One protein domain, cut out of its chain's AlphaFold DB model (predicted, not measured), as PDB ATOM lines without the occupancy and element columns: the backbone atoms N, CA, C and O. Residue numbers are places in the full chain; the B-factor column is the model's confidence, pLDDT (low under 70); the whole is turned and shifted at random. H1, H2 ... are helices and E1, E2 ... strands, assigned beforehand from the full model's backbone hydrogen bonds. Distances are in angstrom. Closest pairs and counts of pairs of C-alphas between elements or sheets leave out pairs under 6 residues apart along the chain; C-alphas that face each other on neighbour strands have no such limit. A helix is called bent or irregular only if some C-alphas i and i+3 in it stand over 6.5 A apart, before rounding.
ATOM      1  N   HIS A  74      43.705  85.474 -19.838       75.81
ATOM      2  CA  HIS A  74      44.113  85.554 -21.235       75.81
ATOM      3  C   HIS A  74      43.583  86.838 -21.869       75.81
ATOM      4  O   HIS A  74      42.411  87.166 -21.720       75.81
ATOM      5  N   TYR A  75      44.423  87.562 -22.604       79.81
ATOM      6  CA  TYR A  75      43.996  88.773 -23.306       79.81
ATOM      7  C   TYR A  75      43.150  88.435 -24.547       79.81
ATOM      8  O   TYR A  75      43.596  87.684 -25.417       79.81
ATOM      9  N   ASP A  76      41.954  89.022 -24.647       74.75
ATOM     10  CA  ASP A  76      41.114  89.001 -25.842       74.75
ATOM     11  C   ASP A  76      41.295  90.292 -26.646       74.75
ATOM     12  O   ASP A  76      40.781  91.360 -26.307       74.75
ATOM     13  N   ALA A  77      41.997  90.172 -27.770       71.75
ATOM     14  CA  ALA A  77      42.261  91.288 -28.665       71.75
ATOM     15  C   ALA A  77      41.012  91.820 -29.389       71.75
ATOM     16  O   ALA A  77      41.052  92.941 -29.896       71.75
ATOM     17  N   ALA A  78      39.926  91.043 -29.486       75.25
ATOM     18  CA  ALA A  78      38.704  91.495 -30.155       75.25
ATOM     19  C   ALA A  78      37.942  92.536 -29.324       75.25
ATOM     20  O   ALA A  78      37.283  93.412 -29.886       75.25
ATOM     21  N   THR A  79      38.035  92.421 -28.001       69.56
ATOM     22  CA  THR A  79      37.308  93.252 -27.036       69.56
ATOM     23  C   THR A  79      38.222  94.126 -26.183       69.56
ATOM     24  O   THR A  79      37.722  94.973 -25.450       69.56
ATOM     25  N   ASP A  80      39.545  93.948 -26.283       71.75
ATOM     26  CA  ASP A  80      40.539  94.634 -25.449       71.75
ATOM     27  C   ASP A  80      40.277  94.379 -23.949       71.75
ATOM     28  O   ASP A  80      40.243  95.279 -23.112       71.75
ATOM     29  N   THR A  81      40.012  93.117 -23.604       79.19
ATOM     30  CA  THR A  81      39.719  92.683 -22.228       79.19
ATOM     31  C   THR A  81      40.461  91.398 -21.869       79.19
ATOM     32  O   THR A  81      41.262  90.879 -22.644       79.19
ATOM     33  N   TYR A  82      40.224  90.895 -20.661       80.31
ATOM     34  CA  TYR A  82      40.858  89.703 -20.122       80.31
ATOM     35  C   TYR A  82      39.814  88.616 -19.842       80.31
ATOM     36  O   TYR A  82      38.809  88.879 -19.193       80.31
ATOM     37  N   LEU A  83      40.060  87.391 -20.288       78.50
ATOM     38  CA  LEU A  83      39.234  86.201 -20.064       78.50
ATOM     39  C   LEU A  83      39.886  85.310 -19.013       78.50
ATOM     40  O   LEU A  83      41.103  85.180 -19.022       78.50
ATOM     41  N   ARG A  84      39.118  84.642 -18.151       75.19
ATOM     42  CA  ARG A  84      39.686  83.637 -17.231       75.19
ATOM     43  C   ARG A  84      39.590  82.238 -17.813       75.19
ATOM     44  O   ARG A  84      38.629  81.911 -18.491       75.19
ATOM     45  N   ASP A  85      40.499  81.352 -17.437       70.75
ATOM     46  CA  ASP A  85      40.424  79.946 -17.876       70.75
ATOM     47  C   ASP A  85      39.171  79.201 -17.418       70.75
ATOM     48  O   ASP A  85      38.729  78.244 -18.055       70.75
ATOM     49  N   ASP A  86      38.598  79.624 -16.297       74.69
ATOM     50  CA  ASP A  86      37.428  79.007 -15.683       74.69
ATOM     51  C   ASP A  86      36.109  79.735 -16.005       74.69
ATOM     52  O   ASP A  86      35.057  79.341 -15.497       74.69
ATOM     53  N   SER A  87      36.142  80.792 -16.824       73.75
ATOM     54  CA  SER A  87      34.978  81.623 -17.136       73.75
ATOM     55  C   SER A  87      35.061  82.172 -18.560       73.75
ATOM     56  O   SER A  87      36.091  82.651 -19.011       73.75
ATOM     57  N   SER A  88      33.941  82.145 -19.277       74.75
ATOM     58  CA  SER A  88      33.829  82.794 -20.588       74.75
ATOM     59  C   SER A  88      33.606  84.306 -20.501       74.75
ATOM     60  O   SER A  88      33.365  84.923 -21.533       74.75
ATOM     61  N   ASP A  89      33.597  84.871 -19.294       80.56
ATOM     62  CA  ASP A  89      33.294  86.279 -19.084       80.56
ATOM     63  C   ASP A  89      34.541  87.139 -19.309       80.56
ATOM     64  O   ASP A  89      35.668  86.715 -19.028       80.56
ATOM     65  N   HIS A  90      34.326  88.375 -19.749       80.12
ATOM     66  CA  HIS A  90      35.371  89.367 -19.939       80.12
ATOM     67  C   HIS A  90      35.547  90.208 -18.674       80.12
ATOM     68  O   HIS A  90      34.590  90.583 -17.985       80.12
ATOM     69  N   TYR A  91      36.798  90.543 -18.381       79.69
ATOM     70  CA  TYR A  91      37.206  91.276 -17.195       79.69
ATOM     71  C   TYR A  91      38.102  92.456 -17.561       79.69
ATOM     72  O   TYR A  91      38.924  92.391 -18.477       79.69
ATOM     73  N   ILE A  92      37.979  93.533 -16.788       78.56
ATOM     74  CA  ILE A  92      38.902  94.672 -16.817       78.56
ATOM     75  C   ILE A  92      39.545  94.863 -15.446       78.56
ATOM     76  O   ILE A  92      38.933  94.577 -14.414       78.56
ATOM     77  N   TYR A  93      40.777  95.375 -15.432       76.00
ATOM     78  CA  TYR A  93      41.462  95.730 -14.195       76.00
ATOM     79  C   TYR A  93      41.190  97.190 -13.819       76.00
ATOM     80  O   TYR A  93      41.683  98.117 -14.460       76.00
ATOM     81  N   GLU A  94      40.444  97.408 -12.736       74.25
ATOM     82  CA  GLU A  94      40.104  98.744 -12.226       74.25
ATOM     83  C   GLU A  94      41.021  99.160 -11.065       74.25
ATOM     84  O   GLU A  94      40.589  99.601  -9.999       74.25
ATOM     85  N   GLY A  95      42.331  98.967 -11.232       72.06
ATOM     86  CA  GLY A  95      43.373  99.441 -10.312       72.06
ATOM     87  C   GLY A  95      43.458  98.743  -8.947       72.06
ATOM     88  O   GLY A  95      44.501  98.819  -8.300       72.06
ATOM     89  N   ARG A  96      42.388  98.095  -8.473       75.75
ATOM     90  CA  ARG A  96      42.352  97.342  -7.202       75.75
ATOM     91  C   ARG A  96      41.707  95.964  -7.321       75.75
ATOM     92  O   ARG A  96      41.895  95.146  -6.426       75.75
ATOM     93  N   SER A  97      40.947  95.720  -8.382       77.25
ATOM     94  CA  SER A  97      40.218  94.472  -8.594       77.25
ATOM     95  C   SER A  97      39.944  94.238 -10.072       77.25
ATOM     96  O   SER A  97      39.789  95.188 -10.841       77.25
ATOM     97  N   TRP A  98      39.827  92.962 -10.426       76.50
ATOM     98  CA  TRP A  98      39.236  92.517 -11.680       76.50
ATOM     99  C   TRP A  98      37.722  92.601 -11.588       76.50
ATOM    100  O   TRP A  98      37.129  92.116 -10.620       76.50
ATOM    101  N   VAL A  99      37.098  93.221 -12.582       77.88
ATOM    102  CA  VAL A  99      35.647  93.383 -12.616       77.88
ATOM    103  C   VAL A  99      35.100  92.733 -13.871       77.88
ATOM    104  O   VAL A  99      35.587  93.012 -14.961       77.88
ATOM    105  N   ASN A 100      34.106  91.858 -13.695       82.88
ATOM    106  CA  ASN A 100      33.353  91.270 -14.799       82.88
ATOM    107  C   ASN A 100      32.571  92.386 -15.495       82.88
ATOM    108  O   ASN A 100      31.908  93.201 -14.840       82.88
ATOM    109  N   VAL A 101      32.687  92.418 -16.813       74.38
ATOM    110  CA  VAL A 101      32.097  93.439 -17.667       74.38
ATOM    111  C   VAL A 101      31.220  92.834 -18.761       74.38
ATOM    112  O   VAL A 101      30.940  93.482 -19.755       74.38
ATOM    113  N   ASP A 102      30.731  91.612 -18.603       75.31
ATOM    114  CA  ASP A 102      29.747  91.040 -19.515       75.31
ATOM    115  C   ASP A 102      28.370  91.668 -19.283       75.31
ATOM    116  O   ASP A 102      27.557  91.203 -18.483       75.31
ATOM    117  N   MET A 103      28.099  92.751 -20.013       68.88
ATOM    118  CA  MET A 103      26.784  93.382 -20.081       68.88
ATOM    119  C   MET A 103      26.169  93.288 -21.482       68.88
ATOM    120  O   MET A 103      26.882  93.227 -22.490       68.88
ATOM    121  N   PRO A 104      24.824  93.296 -21.589       63.84
ATOM    122  CA  PRO A 104      24.156  93.277 -22.883       63.84
ATOM    123  C   PRO A 104      24.634  94.433 -23.775       63.84
ATOM    124  O   PRO A 104      24.547  95.589 -23.379       63.84
ATOM    125  N   GLN A 105      25.060  94.111 -25.003       53.91
ATOM    126  CA  GLN A 105      25.528  95.045 -26.049       53.91
ATOM    127  C   GLN A 105      26.923  95.666 -25.855       53.91
ATOM    128  O   GLN A 105      27.341  96.451 -26.699       53.91
ATOM    129  N   GLN A 106      27.675  95.282 -24.824       58.66
ATOM    130  CA  GLN A 106      28.950  95.935 -24.518       58.66
ATOM    131  C   GLN A 106      30.103  95.580 -25.481       58.66
ATOM    132  O   GLN A 106      30.972  96.405 -25.729       58.66
ATOM    133  N   PHE A 107      30.101  94.378 -26.064       55.16
ATOM    134  CA  PHE A 107      31.210  93.881 -26.900       55.16
ATOM    135  C   PHE A 107      30.931  93.894 -28.397       55.16
ATOM    136  O   PHE A 107      31.560  93.167 -29.165       55.16
ATOM    137  N   SER A 108      30.003  94.735 -28.855       49.50
ATOM    138  CA  SER A 108      29.840  94.963 -30.290       49.50
ATOM    139  C   SER A 108      30.943  95.898 -30.817       49.50
ATOM    140  O   SER A 108      30.646  96.985 -31.305       49.50
ATOM    141  N   GLY A 109      32.204  95.457 -30.733       49.97
ATOM    142  CA  GLY A 109      33.375  96.136 -31.298       49.97
ATOM    143  C   GLY A 109      33.929  97.310 -30.486       49.97
ATOM    144  O   GLY A 109      34.450  98.240 -31.096       49.97
ATOM    145  N   SER A 110      33.806  97.286 -29.157       56.91
ATOM    146  CA  SER A 110      34.284  98.358 -28.273       56.91
ATOM    147  C   SER A 110      35.583  97.999 -27.540       56.91
ATOM    148  O   SER A 110      35.794  96.844 -27.187       56.91
ATOM    149  N   THR A 111      36.433  99.002 -27.321       65.88
ATOM    150  CA  THR A 111      37.724  98.939 -26.603       65.88
ATOM    151  C   THR A 111      37.554  99.004 -25.079       65.88
ATOM    152  O   THR A 111      36.506  99.432 -24.584       65.88
ATOM    153  N   GLN A 112      38.610  98.702 -24.307       68.50
ATOM    154  CA  GLN A 112      38.585  98.777 -22.837       68.50
ATOM    155  C   GLN A 112      38.153 100.161 -22.324       68.50
ATOM    156  O   GLN A 112      37.430 100.286 -21.332       68.50
ATOM    157  N   SER A 113      38.598 101.219 -23.005       67.56
ATOM    158  CA  SER A 113      38.284 102.602 -22.632       67.56
ATOM    159  C   SER A 113      36.797 102.917 -22.799       67.56
ATOM    160  O   SER A 113      36.205 103.554 -21.927       67.56
ATOM    161  N   GLU A 114      36.187 102.425 -23.876       71.50
ATOM    162  CA  GLU A 114      34.759 102.605 -24.163       71.50
ATOM    163  C   GLU A 114      33.887 101.815 -23.177       71.50
ATOM    164  O   GLU A 114      32.866 102.318 -22.709       71.50
ATOM    165  N   VAL A 115      34.333 100.619 -22.776       72.00
ATOM    166  CA  VAL A 115      33.693  99.831 -21.711       72.00
ATOM    167  C   VAL A 115      33.679 100.592 -20.383       72.00
ATOM    168  O   VAL A 115      32.639 100.692 -19.728       72.00
ATOM    169  N   ILE A 116      34.820 101.160 -19.982       72.88
ATOM    170  CA  ILE A 116      34.933 101.934 -18.737       72.88
ATOM    171  C   ILE A 116      34.030 103.176 -18.776       72.88
ATOM    172  O   ILE A 116      33.424 103.531 -17.762       72.88
ATOM    173  N   GLU A 117      33.944 103.857 -19.921       75.19
ATOM    174  CA  GLU A 117      33.075 105.024 -20.097       75.19
ATOM    175  C   GLU A 117      31.591 104.649 -19.997       75.19
ATOM    176  O   GLU A 117      30.862 105.276 -19.223       75.19
ATOM    177  N   PHE A 118      31.170 103.575 -20.670       76.44
ATOM    178  CA  PHE A 118      29.802 103.063 -20.588       76.44
ATOM    179  C   PHE A 118      29.399 102.726 -19.147       76.44
ATOM    180  O   PHE A 118      28.328 103.121 -18.689       76.44
ATOM    181  N   ARG A 119      30.279 102.064 -18.383       73.94
ATOM    182  CA  ARG A 119      30.015 101.717 -16.975       73.94
ATOM    183  C   ARG A 119      29.810 102.929 -16.069       73.94
ATOM    184  O   ARG A 119      28.940 102.899 -15.198       73.94
ATOM    185  N   LYS A 120      30.567 104.005 -16.302       77.81
ATOM    186  CA  LYS A 120      30.369 105.288 -15.606       77.81
ATOM    187  C   LYS A 120      29.028 105.925 -15.962       77.81
ATOM    188  O   LYS A 120      28.401 106.524 -15.093       77.81
ATOM    189  N   GLU A 121      28.588 105.811 -17.216       77.69
ATOM    190  CA  GLU A 121      27.296 106.343 -17.664       77.69
ATOM    191  C   GLU A 121      26.114 105.605 -17.017       77.69
ATOM    192  O   GLU A 121      25.165 106.246 -16.561       77.69
ATOM    193  N   VAL A 122      26.182 104.271 -16.924       74.94
ATOM    194  CA  VAL A 122      25.106 103.459 -16.325       74.94
ATOM    195  C   VAL A 122      25.117 103.441 -14.791       74.94
ATOM    196  O   VAL A 122      24.156 102.970 -14.186       74.94
ATOM    197  N   GLY A 123      26.151 104.005 -14.155       68.25
ATOM    198  CA  GLY A 123      26.240 104.158 -12.699       68.25
ATOM    199  C   GLY A 123      26.652 102.892 -11.942       68.25
ATOM    200  O   GLY A 123      26.359 102.785 -10.752       68.25
TER     201      GLY A 123
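This is residues 74 to 123 of the 125 residues of an uncharacterized protein of Methanobrevibacter woesei (UniProt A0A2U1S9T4). A small, strongly twisted antiparallel sheet of four strands, E1 to E4, winds round like a short ribbon, and one helix, H1, sits beyond it at the other end of the longest axis, meeting the sheet only with its first turns, residues 112 to 116. The longest strand, E3, links the two halves of the ribbon: its first part pairs with E2 and its last part with E4, while a long loop, residues 101 to 111, leads from E4 to H1. The printed part has 50 residues, with four named strands followed by one named helix, in the order E1 E2 E3 E4 H1; the sheet order is E1 - E2 - E3 - E4, all antiparallel, and the class is mixed, helices and strands. The whole is compact, with a radius of gyration of the C-alphas of 10.3 A, and the C-alphas span 29 by 26 by 16 A.

E1 is residues 74 to 76 and begins the printed part, with C-alpha 74 at (44.113, 85.554, -21.235). E2 is residues 81 to 84, 10.3 A from first to last C-alpha. E3 is residues 87 to 93 and measures 15.8 A, from C-alpha 87 at (34.978, 81.623, -17.136) to C-alpha 93 at (41.462, 95.730, -14.195). E4 is residues 98 to 100, three residues like E1; E1 measures 6.5 A and E4 6.8 A. H1 is residues 112 to 122, is not bent, and measures 15.7 A, ending with C-alpha 122 at (25.106, 103.459, -16.325).

The strands form a meander, each strand the antiparallel neighbour of the one before. E1 and E4 are its edge strands, and they are apart; E2 and E3 are inner strands. E1 and E2 form a hairpin at 140 degrees between their directions; the C-alphas of Tyr 75 and Tyr 82 face each other at 4.6 A, and N 74 and O 83 are within hydrogen-bond range at 2.7 A. E2 and E3 form a hairpin at 133 degrees, with N 91 and O 82 at 2.7 A and N 82 and O 91 at 2.9 A. E3 and E4 form a hairpin at 131 degrees; the C-alphas of Tyr 91 and Asn 100 face each other at 4.5 A, and N 99 and O 92 are 2.9 A apart. The pairing of E3 is staggered: residues 87 to 91 pair with E2 and residues 91 to 93 with E4. From edge to edge the strands' lines turn by 129 degrees. The sheet is only just strongly twisted, its C-alphas lying up to 4.1 A off the best plane. H1 is on the sheet but only grazes it, with its residues 112 to 116. The closest C-alphas of E2 and H1 are those of Thr 81 and Gln 112, 6.2 A apart; those of E3 and H1 are Ile 92 and Gln 112, 7.3 A apart. In H1 each O i to N i+4 pair is within hydrogen-bond range.

The two C-alphas farthest apart are those of Asp 85, between E2 and E3, and Glu 121 in H1, at 29.5 A. The first and last printed C-alphas, those of His 74 and Gly 123, are 27.2 A apart. The printed part has no cut. The links E1 to E2, E2 to E3 and E3 to E4 are tight, with 4, 2 and 4 residues; the link E4 to H1 is long, with 11 residues. The mean pLDDT of the printed part is 72.1. This predicted model has low confidence, under 70, at residue 79, at residues 103 to 113, of which 112 and 113 belong to H1, and at residue 123.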